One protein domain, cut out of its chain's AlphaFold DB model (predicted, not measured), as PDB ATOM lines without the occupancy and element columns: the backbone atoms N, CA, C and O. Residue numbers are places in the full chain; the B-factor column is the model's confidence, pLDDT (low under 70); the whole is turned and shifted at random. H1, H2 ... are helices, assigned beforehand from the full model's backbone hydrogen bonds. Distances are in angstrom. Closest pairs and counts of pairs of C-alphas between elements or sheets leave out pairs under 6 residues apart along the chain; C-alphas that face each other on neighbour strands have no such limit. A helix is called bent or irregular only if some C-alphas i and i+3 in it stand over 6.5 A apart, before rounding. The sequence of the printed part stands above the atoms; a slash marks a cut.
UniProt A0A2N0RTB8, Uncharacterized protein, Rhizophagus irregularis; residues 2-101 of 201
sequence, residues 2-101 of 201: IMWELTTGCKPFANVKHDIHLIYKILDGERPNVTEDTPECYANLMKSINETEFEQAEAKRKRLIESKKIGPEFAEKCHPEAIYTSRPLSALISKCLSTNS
ATOM      1  N   ILE A   2     -11.143 -56.372 -47.015       80.25
ATOM      2  CA  ILE A   2     -11.526 -56.741 -48.402       80.25
ATOM      3  C   ILE A   2     -11.038 -58.150 -48.790       80.25
ATOM      4  O   ILE A   2     -11.805 -58.957 -49.300       80.25
ATOM      5  N   MET A   3      -9.783 -58.486 -48.474       81.06
ATOM      6  CA  MET A   3      -9.213 -59.816 -48.749       81.06
ATOM      7  C   MET A   3     -10.011 -60.964 -48.097       81.06
ATOM      8  O   MET A   3     -10.135 -62.046 -48.665       81.06
ATOM      9  N   TRP A   4     -10.583 -60.716 -46.917       85.12
ATOM     10  CA  TRP A   4     -11.422 -61.673 -46.194       85.12
ATOM     11  C   TRP A   4     -12.736 -61.960 -46.929       85.12
ATOM     12  O   TRP A   4     -13.151 -63.108 -47.069       85.12
ATOM     13  N   GLU A   5     -13.391 -60.913 -47.428       88.00
ATOM     14  CA  GLU A   5     -14.639 -61.053 -48.180       88.00
ATOM     15  C   GLU A   5     -14.410 -61.795 -49.503       88.00
ATOM     16  O   GLU A   5     -15.220 -62.633 -49.882       88.00
ATOM     17  N   LEU A   6     -13.266 -61.571 -50.159       84.62
ATOM     18  CA  LEU A   6     -12.897 -62.273 -51.393       84.62
ATOM     19  C   LEU A   6     -12.670 -63.776 -51.200       84.62
ATOM     20  O   LEU A   6     -12.978 -64.560 -52.091       84.62
ATOM     21  N   THR A   7     -12.112 -64.174 -50.059       83.25
ATOM     22  CA  THR A   7     -11.767 -65.578 -49.776       83.25
ATOM     23  C   THR A   7     -12.945 -66.360 -49.211       83.25
ATOM     24  O   THR A   7     -13.112 -67.530 -49.536       83.25
ATOM     25  N   THR A   8     -13.788 -65.717 -48.403       83.81
ATOM     26  CA  THR A   8     -14.912 -66.383 -47.726       83.81
ATOM     27  C   THR A   8     -16.260 -66.163 -48.411       83.81
ATOM     28  O   THR A   8     -17.225 -66.859 -48.104       83.81
ATOM     29  N   GLY A   9     -16.379 -65.156 -49.286       86.50
ATOM     30  CA  GLY A   9     -17.663 -64.709 -49.839       86.50
ATOM     31  C   GLY A   9     -18.632 -64.161 -48.783       86.50
ATOM     32  O   GLY A   9     -19.808 -63.938 -49.072       86.50
ATOM     33  N   CYS A  10     -18.163 -63.974 -47.548       84.62
ATOM     34  CA  CYS A  10     -18.974 -63.627 -46.392       84.62
ATOM     35  C   CYS A  10     -18.564 -62.267 -45.830       84.62
ATOM     36  O   CYS A  10     -17.395 -61.874 -45.857       84.62
ATOM     37  N   LYS A  11     -19.534 -61.560 -45.241       88.19
ATOM     38  CA  LYS A  11     -19.240 -60.325 -44.510       88.19
ATOM     39  C   LYS A  11     -18.346 -60.632 -43.298       88.19
ATOM     40  O   LYS A  11     -18.593 -61.621 -42.601       88.19
ATOM     41  N   PRO A  12     -17.344 -59.788 -43.003       87.50
ATOM     42  CA  PRO A  12     -16.572 -59.891 -41.769       87.50
ATOM     43  C   PRO A  12     -17.498 -59.904 -40.546       87.50
ATOM     44  O   PRO A  12     -18.469 -59.151 -40.509       87.50
ATOM     45  N   PHE A  13     -17.197 -60.749 -39.558       90.88
ATOM     46  CA  PHE A  13     -17.974 -60.877 -38.315       90.88
ATOM     47  C   PHE A  13     -19.458 -61.246 -38.511       90.88
ATOM     48  O   PHE A  13     -20.287 -60.947 -37.655       90.88
ATOM     49  N   ALA A  14     -19.822 -61.920 -39.612       87.31
ATOM     50  CA  ALA A  14     -21.211 -62.319 -39.885       87.31
ATOM     51  C   ALA A  14     -21.835 -63.206 -38.790       87.31
ATOM     52  O   ALA A  14     -23.055 -63.266 -38.659       87.31
ATOM     53  N   ASN A  15     -21.002 -63.883 -38.002       88.25
ATOM     54  CA  ASN A  15     -21.395 -64.735 -36.884       88.25
ATOM     55  C   ASN A  15     -21.579 -63.978 -35.555       88.25
ATOM     56  O   ASN A  15     -21.988 -64.592 -34.571       88.25
ATOM     57  N   VAL A  16     -21.280 -62.676 -35.497       89.31
ATOM     58  CA  VAL A  16     -21.362 -61.861 -34.277       89.31
ATOM     59  C   VAL A  16     -22.417 -60.768 -34.436       89.31
ATOM     60  O   VAL A  16     -22.610 -60.182 -35.506       89.31
ATOM     61  N   LYS A  17     -23.131 -60.470 -33.346       91.12
ATOM     62  CA  LYS A  17     -24.072 -59.350 -33.317       91.12
ATOM     63  C   LYS A  17     -23.313 -58.039 -33.537       91.12
ATOM     64  O   LYS A  17     -22.324 -57.768 -32.870       91.12
ATOM     65  N   HIS A  18     -23.801 -57.224 -34.465       90.12
ATOM     66  CA  HIS A  18     -23.202 -55.931 -34.793       90.12
ATOM     67  C   HIS A  18     -23.686 -54.858 -33.812       90.12
ATOM     68  O   HIS A  18     -24.500 -53.999 -34.149       90.12
ATOM     69  N   ASP A  19     -23.243 -54.968 -32.567       90.88
ATOM     70  CA  ASP A  19     -23.537 -54.026 -31.495       90.88
ATOM     71  C   ASP A  19     -22.281 -53.258 -31.054       90.88
ATOM     72  O   ASP A  19     -21.186 -53.429 -31.593       90.88
ATOM     73  N   ILE A  20     -22.449 -52.380 -30.061       91.06
ATOM     74  CA  ILE A  20     -21.352 -51.587 -29.493       91.06
ATOM     75  C   ILE A  20     -20.212 -52.457 -28.954       91.06
ATOM     76  O   ILE A  20     -19.068 -52.018 -28.926       91.06
ATOM     77  N   HIS A  21     -20.501 -53.695 -28.549       92.75
ATOM     78  CA  HIS A  21     -19.498 -54.589 -27.999       92.75
ATOM     79  C   HIS A  21     -18.561 -55.101 -29.096       92.75
ATOM     80  O   HIS A  21     -17.348 -55.119 -28.891       92.75
ATOM     81  N   LEU A  22     -19.089 -55.423 -30.281       91.62
ATOM     82  CA  LEU A  22     -18.260 -55.734 -31.450       91.62
ATOM     83  C   LEU A  22     -17.376 -54.543 -31.853       91.62
ATOM     84  O   LEU A  22     -16.214 -54.733 -32.201       91.62
ATOM     85  N   ILE A  23     -17.892 -53.312 -31.760       89.31
ATOM     86  CA  ILE A  23     -17.103 -52.104 -32.050       89.31
ATOM     87  C   ILE A  23     -15.892 -52.016 -31.116       89.31
ATOM     88  O   ILE A  23     -14.777 -51.826 -31.599       89.31
ATOM     89  N   TYR A  24     -16.086 -52.193 -29.804       90.31
ATOM     90  CA  TYR A  24     -14.976 -52.170 -28.846       90.31
ATOM     91  C   TYR A  24     -13.940 -53.250 -29.137       90.31
ATOM     92  O   TYR A  24     -12.757 -52.943 -29.185       90.31
ATOM     93  N   LYS A  25     -14.366 -54.477 -29.445       89.62
ATOM     94  CA  LYS A  25     -13.420 -55.541 -29.788       89.62
ATOM     95  C   LYS A  25     -12.591 -55.221 -31.033       89.62
ATOM     96  O   LYS A  25     -11.390 -55.463 -31.041       89.62
ATOM     97  N   ILE A  26     -13.195 -54.635 -32.070       89.12
ATOM     98  CA  ILE A  26     -12.466 -54.216 -33.279       89.12
ATOM     99  C   ILE A  26     -11.448 -53.113 -32.955       89.12
ATOM    100  O   ILE A  26     -10.329 -53.151 -33.482       89.12
ATOM    101  N   LEU A  27     -11.825 -52.155 -32.098       84.94
ATOM    102  CA  LEU A  27     -10.931 -51.100 -31.604       84.94
ATOM    103  C   LEU A  27      -9.770 -51.677 -30.787       84.94
ATOM    104  O   LEU A  27      -8.642 -51.224 -30.951       84.94
ATOM    105  N   ASP A  28     -10.034 -52.715 -29.998       84.88
ATOM    106  CA  ASP A  28      -9.027 -53.462 -29.236       84.88
ATOM    107  C   ASP A  28      -8.174 -54.393 -30.120       84.88
ATOM    108  O   ASP A  28      -7.280 -55.078 -29.628       84.88
ATOM    109  N   GLY A  29      -8.417 -54.416 -31.435       83.81
ATOM    110  CA  GLY A  29      -7.601 -55.149 -32.400       83.81
ATOM    111  C   GLY A  29      -8.188 -56.477 -32.877       83.81
ATOM    112  O   GLY A  29      -7.519 -57.183 -33.625       83.81
ATOM    113  N   GLU A  30      -9.429 -56.827 -32.531       86.81
ATOM    114  CA  GLU A  30     -10.073 -58.049 -33.033       86.81
ATOM    115  C   GLU A  30     -10.200 -58.009 -34.567       86.81
ATOM    116  O   GLU A  30     -10.628 -57.013 -35.168       86.81
ATOM    117  N   ARG A  31      -9.800 -59.099 -35.229       86.94
ATOM    118  CA  ARG A  31      -9.835 -59.260 -36.689       86.94
ATOM    119  C   ARG A  31     -10.532 -60.570 -37.065       86.94
ATOM    120  O   ARG A  31     -10.576 -61.487 -36.252       86.94
ATOM    121  N   PRO A  32     -11.063 -60.686 -38.294       85.69
ATOM    122  CA  PRO A  32     -11.607 -61.949 -38.782       85.69
ATOM    123  C   PRO A  32     -10.536 -63.054 -38.824       85.69
ATOM    124  O   PRO A  32      -9.425 -62.827 -39.306       85.69
ATOM    125  N   ASN A  33     -10.877 -64.240 -38.320       83.75
ATOM    126  CA  ASN A  33      -9.960 -65.377 -38.178       83.75
ATOM    127  C   ASN A  33      -9.726 -66.094 -39.500       83.75
ATOM    128  O   ASN A  33     -10.659 -66.718 -39.974       83.75
ATOM    129  N   VAL A  34      -8.510 -66.110 -40.051       83.94
ATOM    130  CA  VAL A  34      -8.193 -66.867 -41.286       83.94
ATOM    131  C   VAL A  34      -8.788 -68.286 -41.243       83.94
ATOM    132  O   VAL A  34      -8.480 -69.050 -40.331       83.94
ATOM    133  N   THR A  35      -9.667 -68.610 -42.198       81.94
ATOM    134  CA  THR A  35     -10.323 -69.924 -42.280       81.94
ATOM    135  C   THR A  35      -9.358 -70.983 -42.804       81.94
ATOM    136  O   THR A  35      -8.439 -70.660 -43.556       81.94
ATOM    137  N   GLU A  36      -9.586 -72.250 -42.452       81.06
ATOM    138  CA  GLU A  36      -8.759 -73.383 -42.909       81.06
ATOM    139  C   GLU A  36      -8.777 -73.548 -44.436       81.06
ATOM    140  O   GLU A  36      -7.781 -73.947 -45.030       81.06
ATOM    141  N   ASP A  37      -9.876 -73.144 -45.078       84.31
ATOM    142  CA  ASP A  37     -10.035 -73.180 -46.535       84.31
ATOM    143  C   ASP A  37      -9.257 -72.067 -47.265       84.31
ATOM    144  O   ASP A  37      -9.193 -72.049 -48.496       84.31
ATOM    145  N   THR A  38      -8.682 -71.101 -46.536       85.25
ATOM    146  CA  THR A  38      -7.904 -70.012 -47.138       85.25
ATOM    147  C   THR A  38      -6.513 -70.525 -47.528       85.25
ATOM    148  O   THR A  38      -5.771 -70.975 -46.653       85.25
ATOM    149  N   PRO A  39      -6.088 -70.405 -48.802       88.31
ATOM    150  CA  PRO A  39      -4.758 -70.840 -49.215       88.31
ATOM    151  C   PRO A  39      -3.651 -70.150 -48.411       88.31
ATOM    152  O   PRO A  39      -3.738 -68.959 -48.107       88.31
ATOM    153  N   GLU A  40      -2.571 -70.876 -48.126       87.12
ATOM    154  CA  GLU A  40      -1.491 -70.426 -47.235       87.12
ATOM    155  C   GLU A  40      -0.874 -69.079 -47.652       87.12
ATOM    156  O   GLU A  40      -0.591 -68.223 -46.812       87.12
ATOM    157  N   CYS A  41      -0.738 -68.832 -48.958       84.94
ATOM    158  CA  CYS A  41      -0.245 -67.555 -49.473       84.94
ATOM    159  C   CYS A  41      -1.161 -66.371 -49.112       84.94
ATOM    160  O   CYS A  41      -0.666 -65.300 -48.759       84.94
ATOM    161  N   TYR A  42      -2.482 -66.567 -49.131       82.69
ATOM    162  CA  TYR A  42      -3.458 -65.561 -48.715       82.69
ATOM    163  C   TYR A  42      -3.513 -65.425 -47.195       82.69
ATOM    164  O   TYR A  42      -3.608 -64.307 -46.693       82.69
ATOM    165  N   ALA A  43      -3.398 -66.529 -46.455       85.50
ATOM    166  CA  ALA A  43      -3.337 -66.520 -44.996       85.50
ATOM    167  C   ALA A  43      -2.152 -65.685 -44.483       85.50
ATOM    168  O   ALA A  43      -2.316 -64.827 -43.612       85.50
ATOM    169  N   ASN A  44      -0.970 -65.901 -45.062       84.88
ATOM    170  CA  ASN A  44       0.244 -65.166 -44.721       84.88
ATOM    171  C   ASN A  44       0.126 -63.687 -45.099       84.88
ATOM    172  O   ASN A  44       0.466 -62.829 -44.287       84.88
ATOM    173  N   LEU A  45      -0.437 -63.391 -46.274       82.62
ATOM    174  CA  LEU A  45      -0.692 -62.023 -46.720       82.62
ATOM    175  C   LEU A  45      -1.665 -61.282 -45.788       82.62
ATOM    176  O   LEU A  45      -1.409 -60.142 -45.408       82.62
ATOM    177  N   MET A  46      -2.762 -61.925 -45.379       80.50
ATOM    178  CA  MET A  46      -3.715 -61.335 -44.436       80.50
ATOM    179  C   MET A  46      -3.062 -61.038 -43.092       80.50
ATOM    180  O   MET A  46      -3.287 -59.965 -42.544       80.50
ATOM    181  N   LYS A  47      -2.238 -61.952 -42.572       78.75
ATOM    182  CA  LYS A  47      -1.510 -61.740 -41.314       78.75
ATOM    183  C   LYS A  47      -0.521 -60.579 -41.426       78.75
ATOM    184  O   LYS A  47      -0.566 -59.679 -40.594       78.75
ATOM    185  N   SER A  48       0.304 -60.543 -42.475       75.50
ATOM    186  CA  SER A  48       1.324 -59.499 -42.645       75.50
ATOM    187  C   SER A  48       0.730 -58.104 -42.860       75.50
ATOM    188  O   SER A  48       1.230 -57.127 -42.298       75.50
ATOM    189  N   ILE A  49      -0.346 -58.007 -43.653       74.44
ATOM    190  CA  ILE A  49      -1.078 -56.752 -43.889       74.44
ATOM    191  C   ILE A  49      -1.738 -56.269 -42.596       74.44
ATOM    192  O   ILE A  49      -1.629 -55.096 -42.245       74.44
ATOM    193  N   ASN A  50      -2.410 -57.173 -41.873       68.75
ATOM    194  CA  ASN A  50      -3.148 -56.816 -40.664       68.75
ATOM    195  C   ASN A  50      -2.253 -56.254 -39.556       68.75
ATOM    196  O   ASN A  50      -2.764 -55.510 -38.729       68.75
ATOM    197  N   GLU A  51      -0.971 -56.612 -39.517       70.62
ATOM    198  CA  GLU A  51      -0.054 -56.173 -38.464       70.62
ATOM    199  C   GLU A  51       0.678 -54.882 -38.857       70.62
ATOM    200  O   GLU A  51       0.654 -53.896 -38.131       70.62
ATOM    201  N   THR A  52       1.272 -54.825 -40.049       75.56
ATOM    202  CA  THR A  52       2.134 -53.691 -40.426       75.56
ATOM    203  C   THR A  52       1.369 -52.448 -40.876       75.56
ATOM    204  O   THR A  52       1.668 -51.338 -40.428       75.56
ATOM    205  N   GLU A  53       0.370 -52.605 -41.744       75.25
ATOM    206  CA  GLU A  53      -0.389 -51.473 -42.283       75.25
ATOM    207  C   GLU A  53      -1.358 -50.910 -41.247       75.25
ATOM    208  O   GLU A  53      -1.570 -49.698 -41.187       75.25
ATOM    209  N   PHE A  54      -1.921 -51.778 -40.402       75.56
ATOM    210  CA  PHE A  54      -2.811 -51.348 -39.333       75.56
ATOM    211  C   PHE A  54      -2.075 -50.493 -38.307       75.56
ATOM    212  O   PHE A  54      -2.540 -49.397 -38.015       75.56
ATOM    213  N   GLU A  55      -0.915 -50.934 -37.810       81.38
ATOM    214  CA  GLU A  55      -0.143 -50.157 -36.834       81.38
ATOM    215  C   GLU A  55       0.271 -48.793 -37.398       81.38
ATOM    216  O   GLU A  55       0.179 -47.768 -36.720       81.38
ATOM    217  N   GLN A  56       0.644 -48.735 -38.681       84.94
ATOM    218  CA  GLN A  56       0.928 -47.466 -39.353       84.94
ATOM    219  C   GLN A  56      -0.315 -46.576 -39.480       84.94
ATOM    220  O   GLN A  56      -0.249 -45.372 -39.206       84.94
ATOM    221  N   ALA A  57      -1.451 -47.144 -39.888       79.25
ATOM    222  CA  ALA A  57      -2.710 -46.422 -40.005       79.25
ATOM    223  C   ALA A  57      -3.190 -45.906 -38.641       79.25
ATOM    224  O   ALA A  57      -3.629 -44.760 -38.536       79.25
ATOM    225  N   GLU A  58      -3.040 -46.706 -37.590       83.25
ATOM    226  CA  GLU A  58      -3.444 -46.395 -36.225       83.25
ATOM    227  C   GLU A  58      -2.531 -45.335 -35.592       83.25
ATOM    228  O   GLU A  58      -3.011 -44.371 -34.988       83.25
ATOM    229  N   ALA A  59      -1.220 -45.415 -35.832       87.69
ATOM    230  CA  ALA A  59      -0.275 -44.364 -35.468       87.69
ATOM    231  C   ALA A  59      -0.594 -43.042 -36.188       87.69
ATOM    232  O   ALA A  59      -0.589 -41.972 -35.571       87.69
ATOM    233  N   LYS A  60      -0.932 -43.095 -37.484       88.44
ATOM    234  CA  LYS A  60      -1.345 -41.916 -38.260       88.44
ATOM    235  C   LYS A  60      -2.661 -41.340 -37.732       88.44
ATOM    236  O   LYS A  60      -2.750 -40.125 -37.560       88.44
ATOM    237  N   ARG A  61      -3.648 -42.184 -37.413       85.38
ATOM    238  CA  ARG A  61      -4.918 -41.797 -36.780       85.38
ATOM    239  C   ARG A  61      -4.668 -41.075 -35.457       85.38
ATOM    240  O   ARG A  61      -5.165 -39.965 -35.280       85.38
ATOM    241  N   LYS A  62      -3.857 -41.655 -34.564       84.75
ATOM    242  CA  LYS A  62      -3.501 -41.057 -33.267       84.75
ATOM    243  C   LYS A  62      -2.816 -39.699 -33.447       84.75
ATOM    244  O   LYS A  62      -3.266 -38.717 -32.864       84.75
ATOM    245  N   ARG A  63      -1.837 -39.598 -34.354       90.25
ATOM    246  CA  ARG A  63      -1.160 -38.331 -34.692       90.25
ATOM    247  C   ARG A  63      -2.125 -37.264 -35.225       90.25
ATOM    248  O   ARG A  63      -1.982 -36.081 -34.913       90.25
ATOM    249  N   LEU A  64      -3.101 -37.648 -36.047       86.62
ATOM    250  CA  LEU A  64      -4.112 -36.730 -36.586       86.62
ATOM    251  C   LEU A  64      -5.083 -36.226 -35.506       86.62
ATOM    252  O   LEU A  64      -5.472 -35.059 -35.547       86.62
ATOM    253  N   ILE A  65      -5.428 -37.071 -34.531       81.88
ATOM    254  CA  ILE A  65      -6.248 -36.691 -33.369       81.88
ATOM    255  C   ILE A  65      -5.469 -35.752 -32.445       81.88
ATOM    256  O   ILE A  65      -5.976 -34.698 -32.078       81.88
ATOM    257  N   GLU A  66      -4.223 -36.090 -32.105       87.25
ATOM    258  CA  GLU A  66      -3.360 -35.262 -31.247       87.25
ATOM    259  C   GLU A  66      -3.101 -33.883 -31.853       87.25
ATOM    260  O   GLU A  66      -3.124 -32.871 -31.157       87.25
ATOM    261  N   SER A  67      -2.909 -33.827 -33.173       88.38
ATOM    262  CA  SER A  67      -2.768 -32.561 -33.899       88.38
ATOM    263  C   SER A  67      -4.088 -31.807 -34.091       88.38
ATOM    264  O   SER A  67      -4.083 -30.779 -34.769       88.38
ATOM    265  N   LYS A  68      -5.202 -32.298 -33.521       81.50
ATOM    266  CA  LYS A  68      -6.557 -31.760 -33.685       81.50
ATOM    267  C   LYS A  68      -6.878 -31.448 -35.142       81.50
ATOM    268  O   LYS A  68      -7.437 -30.402 -35.438       81.50
ATOM    269  N   LYS A  69      -6.474 -32.325 -36.067       79.38
ATOM    270  CA  LYS A  69      -6.812 -32.243 -37.501       79.38
ATOM    271  C   LYS A  69      -8.046 -33.060 -37.856       79.38
ATOM    272  O   LYS A  69      -8.637 -32.852 -38.909       79.38
ATOM    273  N   ILE A  70      -8.407 -33.997 -36.984       75.31
ATOM    274  CA  ILE A  70      -9.635 -34.783 -37.043       75.31
ATOM    275  C   ILE A  70     -10.223 -34.827 -35.631       75.31
ATOM    276  O   ILE A  70      -9.472 -34.832 -34.656       75.31
ATOM    277  N   GLY A  71     -11.546 -34.861 -35.496       65.19
ATOM    278  CA  GLY A  71     -12.200 -34.878 -34.186       65.19
ATOM    279  C   GLY A  71     -13.587 -34.234 -34.200       65.19
ATOM    280  O   GLY A  71     -13.975 -33.634 -35.202       65.19
ATOM    281  N   PRO A  72     -14.345 -34.331 -33.096       65.00
ATOM    282  CA  PRO A  72     -15.687 -33.751 -32.988       65.00
ATOM    283  C   PRO A  72     -15.683 -32.221 -33.099       65.00
ATOM    284  O   PRO A  72     -16.695 -31.625 -33.429       65.00
ATOM    285  N   GLU A  73     -14.532 -31.585 -32.891       64.50
ATOM    286  CA  GLU A  73     -14.319 -30.157 -33.129       64.50
ATOM    287  C   GLU A  73     -14.379 -29.765 -34.628       64.50
ATOM    288  O   GLU A  73     -14.612 -28.600 -34.933       64.50
ATOM    289  N   PHE A  74     -14.305 -30.738 -35.554       59.69
ATOM    290  CA  PHE A  74     -14.616 -30.579 -36.990       59.69
ATOM    291  C   PHE A  74     -16.054 -30.937 -37.355       59.69
ATOM    292  O   PHE A  74     -16.449 -30.761 -38.508       59.69
ATOM    293  N   ALA A  75     -16.852 -31.430 -36.402       60.44
ATOM    294  CA  ALA A  75     -18.297 -31.427 -36.556       60.44
ATOM    295  C   ALA A  75     -18.765 -29.975 -36.394       60.44
ATOM    296  O   ALA A  75     -19.372 -29.588 -35.395       60.44
ATOM    297  N   GLU A  76     -18.410 -29.142 -37.375       65.69
ATOM    298  CA  GLU A  76     -19.006 -27.834 -37.560       65.69
ATOM    299  C   GLU A  76     -20.526 -28.006 -37.504       65.69
ATOM    300  O   GLU A  76     -21.057 -29.049 -37.910       65.69
ATOM    301  N   LYS A  77     -21.234 -27.011 -36.954       63.28
ATOM    302  CA  LYS A  77     -22.697 -27.047 -36.904       63.28
ATOM    303  C   LYS A  77     -23.196 -27.341 -38.310       63.28
ATOM    304  O   LYS A  77     -23.026 -26.514 -39.205       63.28
ATOM    305  N   CYS A  78     -23.775 -28.529 -38.490       62.84
ATOM    306  CA  CYS A  78     -24.346 -28.920 -39.764       62.84
ATOM    307  C   CYS A  78     -25.262 -27.790 -40.228       62.84
ATOM    308  O   CYS A  78     -26.009 -27.233 -39.417       62.84
ATOM    309  N   HIS A  79     -25.175 -27.430 -41.509       66.19
ATOM    310  CA  HIS A  79     -26.051 -26.405 -42.057       66.19
ATOM    311  C   HIS A  79     -27.500 -26.774 -41.691       66.19
ATOM    312  O   HIS A  79     -27.863 -27.941 -41.843       66.19
ATOM    313  N   PRO A  80     -28.328 -25.845 -41.186       68.88
ATOM    314  CA  PRO A  80     -29.669 -26.171 -40.687       68.88
ATOM    315  C   PRO A  80     -30.578 -26.817 -41.748       68.88
ATOM    316  O   PRO A  80     -31.550 -27.484 -41.413       68.88
ATOM    317  N   GLU A  81     -30.225 -26.673 -43.026       69.31
ATOM    318  CA  GLU A  81     -30.905 -27.284 -44.177       69.31
ATOM    319  C   GLU A  81     -30.204 -28.548 -44.718       69.31
ATOM    320  O   GLU A  81     -30.607 -29.104 -45.741       69.31
ATOM    321  N   ALA A  82     -29.129 -29.016 -44.079       67.06
ATOM    322  CA  ALA A  82     -28.428 -30.227 -44.485       67.06
ATOM    323  C   ALA A  82     -29.283 -31.461 -44.165       67.06
ATOM    324  O   ALA A  82     -29.292 -31.979 -43.050       67.06
ATOM    325  N   ILE A  83     -29.992 -31.964 -45.172       61.22
ATOM    326  CA  ILE A  83     -30.746 -33.214 -45.078       61.22
ATOM    327  C   ILE A  83     -29.778 -34.379 -45.306       61.22
ATOM    328  O   ILE A  83     -29.466 -34.736 -46.444       61.22
ATOM    329  N   TYR A  84     -29.308 -34.986 -44.215       52.66
ATOM    330  CA  TYR A  84     -28.513 -36.217 -44.249       52.66
ATOM    331  C   TYR A  84     -29.409 -37.453 -44.123       52.66
ATOM    332  O   TYR A  84     -29.260 -38.292 -43.240       52.66
ATOM    333  N   THR A  85     -30.384 -37.569 -45.016       58.53
ATOM    334  CA  THR A  85     -30.995 -38.867 -45.298       58.53
ATOM    335  C   THR A  85     -30.156 -39.514 -46.380       58.53
ATOM    336  O   THR A  85     -29.796 -38.842 -47.351       58.53
ATOM    337  N   SER A  86     -29.842 -40.801 -46.240       55.69
ATOM    338  CA  SER A  86     -29.236 -41.572 -47.319       55.69
ATOM    339  C   SER A  86     -29.999 -41.290 -48.614       55.69
ATOM    340  O   SER A  86     -31.186 -41.591 -48.742       55.69
ATOM    341  N   ARG A  87     -29.334 -40.631 -49.571       65.38
ATOM    342  CA  ARG A  87     -29.912 -40.457 -50.902       65.38
ATOM    343  C   ARG A  87     -30.173 -41.866 -51.429       65.38
ATOM    344  O   ARG A  87     -29.261 -42.694 -51.350       65.38
ATOM    345  N   PRO A  88     -31.384 -42.175 -51.912       65.38
ATOM    346  CA  PRO A  88     -31.689 -43.524 -52.348       65.38
ATOM    347  C   PRO A  88     -30.694 -43.909 -53.443       65.38
ATOM    348  O   PRO A  88     -30.534 -43.184 -54.428       65.38
ATOM    349  N   LEU A  89     -29.998 -45.030 -53.247       70.00
ATOM    350  CA  LEU A  89     -28.947 -45.514 -54.148       70.00
ATOM    351  C   LEU A  89     -29.442 -45.597 -55.602       70.00
ATOM    352  O   LEU A  89     -28.692 -45.325 -56.536       70.00
ATOM    353  N   SER A  90     -30.734 -45.873 -55.787       73.00
ATOM    354  CA  SER A  90     -31.420 -45.867 -57.079       73.00
ATOM    355  C   SER A  90     -31.306 -44.542 -57.839       73.00
ATOM    356  O   SER A  90     -31.117 -44.559 -59.052       73.00
ATOM    357  N   ALA A  91     -31.358 -43.394 -57.160       69.06
ATOM    358  CA  ALA A  91     -31.213 -42.085 -57.795       69.06
ATOM    359  C   ALA A  91     -29.780 -41.851 -58.294       69.06
ATOM    360  O   ALA A  91     -29.579 -41.247 -59.348       69.06
ATOM    361  N   LEU A  92     -28.781 -42.363 -57.565       70.50
ATOM    362  CA  LEU A  92     -27.382 -42.303 -57.984       70.50
ATOM    363  C   LEU A  92     -27.141 -43.217 -59.194       70.50
ATOM    364  O   LEU A  92     -26.598 -42.764 -60.197       70.50
ATOM    365  N   ILE A  93     -27.635 -44.460 -59.130       71.00
ATOM    366  CA  ILE A  93     -27.582 -45.433 -60.232       71.00
ATOM    367  C   ILE A  93     -28.238 -44.847 -61.489       71.00
ATOM    368  O   ILE A  93     -27.628 -44.834 -62.555       71.00
ATOM    369  N   SER A  94     -29.446 -44.290 -61.366       69.25
ATOM    370  CA  SER A  94     -30.166 -43.667 -62.481       69.25
ATOM    371  C   SER A  94     -29.401 -42.490 -63.088       69.25
ATOM    372  O   SER A  94     -29.424 -42.306 -64.305       69.25
ATOM    373  N   LYS A  95     -28.716 -41.691 -62.264       68.62
ATOM    374  CA  LYS A  95     -27.934 -40.545 -62.733       68.62
ATOM    375  C   LYS A  95     -26.679 -40.991 -63.480       68.62
ATOM    376  O   LYS A  95     -26.426 -40.484 -64.569       68.62
ATOM    377  N   CYS A  96     -25.963 -41.986 -62.959       59.00
ATOM    378  CA  CYS A  96     -24.824 -42.596 -63.644       59.00
ATOM    379  C   CYS A  96     -25.226 -43.217 -64.990       59.00
ATOM    380  O   CYS A  96     -24.501 -43.072 -65.969       59.00
ATOM    381  N   LEU A  97     -26.404 -43.844 -65.065       55.78
ATOM    382  CA  LEU A  97     -26.946 -44.390 -66.312       55.78
ATOM    383  C   LEU A  97     -27.332 -43.293 -67.313       55.78
ATOM    384  O   LEU A  97     -27.078 -43.448 -68.501       55.78
ATOM    385  N   SER A  98     -27.870 -42.161 -66.849       53.12
ATOM    386  CA  SER A  98     -28.219 -41.035 -67.727       53.12
ATOM    387  C   SER A  98     -26.996 -40.378 -68.384       53.12
ATOM    388  O   SER A  98     -27.054 -39.995 -69.552       53.12
ATOM    389  N   THR A  99     -25.864 -40.312 -67.671       50.97
ATOM    390  CA  THR A  99     -24.599 -39.750 -68.174       50.97
ATOM    391  C   THR A  99     -23.768 -40.740 -68.998       50.97
ATOM    392  O   THR A  99     -22.958 -40.306 -69.810       50.97
ATOM    393  N   ASN A 100     -23.980 -42.054 -68.840       55.62
ATOM    394  CA  ASN A 100     -23.275 -43.115 -69.581       55.62
ATOM    395  C   ASN A 100     -23.959 -43.531 -70.892       55.62
ATOM    396  O   ASN A 100     -23.619 -44.568 -71.460       55.62
ATOM    397  N   SER A 101     -24.871 -42.717 -71.422       41.78
ATOM    398  CA  SER A 101     -25.588 -43.003 -72.675       41.78
ATOM    399  C   SER A 101     -24.692 -43.136 -73.929       41.78
ATOM    400  O   SER A 101     -25.220 -43.297 -75.024       41.78
TER     401      SER A 101
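What this domain is: This is residues 2 to 101 of the 201 residues of an uncharacterized protein of Rhizophagus irregularis (UniProt A0A2N0RTB8). Picture a wide, open U: the long helix H3 makes one limb, and a thin arm, residues 71 to 101, swings away from its far end, turns back and carries the helix H4 at its tip, well clear of the rest. The short helices H1 and H2 lie with their long links on one side of H3, H1 near its first half and H2 held off from it, so that no two helices are firmly packed together. The printed part has 100 residues with four named helices, in the order H1, H2, H3, H4, and no named strand, and its class is all helix. It is only just extended, close to loose, with a radius of gyration of the C-alphas of 19.2 A, and its C-alphas span 50 by 45 by 28 A.

Where its parts are: Start at C-alpha 2, at (-11.526, -56.741, -48.402), where H1 begins; it takes residues 2 to 8 and measures 10.2 A from first to last C-alpha. Next look at residues 20 to 27, which make H2, 10.6 A long. Then find C-alpha 40 at (-1.491, -70.426, -47.235); from there H3, residues 40 to 66, runs 38.7 A to C-alpha 66 at (-3.360, -35.262, -31.247). H3 is neither bent nor irregular, but only just: C-alphas 50 and 53 are 6.2 A apart. Last comes H4, residues 89 to 99, 15.8 A long, ending at C-alpha 99 at (-24.599, -39.750, -68.174).

How they stand to each other: Begin with H1 and H3, which are close but not clearly touching, with 2 pairs of C-alphas within 8 A. Their closest C-alphas are those of Met 3 and Met 46, 7.2 A apart. Their lines stand at a shallow tilt of 32 degrees, and they run opposite ways. H2 is apart from both H1 and H3. H4 is apart from H1, H2 and H3. Check the backbone of H1, H2 and H4, and you will find each O i to N i+4 pair within hydrogen-bond range; in H3 this holds for 22 of 23 pairs.

The domain as a whole: The two C-alphas farthest apart are those of Glu 40 and Pro 80, at 52.9 A. The printed part has no cut. The three links are long: 11 residues between H1 and H2, 12 between H2 and H3, and 22 between H3 and H4. Residues 15 to 21 stand free, as do residues 63 to 68, of which 63 to 66 belong to H3, and residues 71 to 101, of which 89 to 99 belong to H4. Without these stretches the body has 56 residues and spans 41 by 23 by 16 A. The mean pLDDT of the printed part is 77.7; look for values under 70 at residues 50, 71 to 88, 91 and 94 to 101.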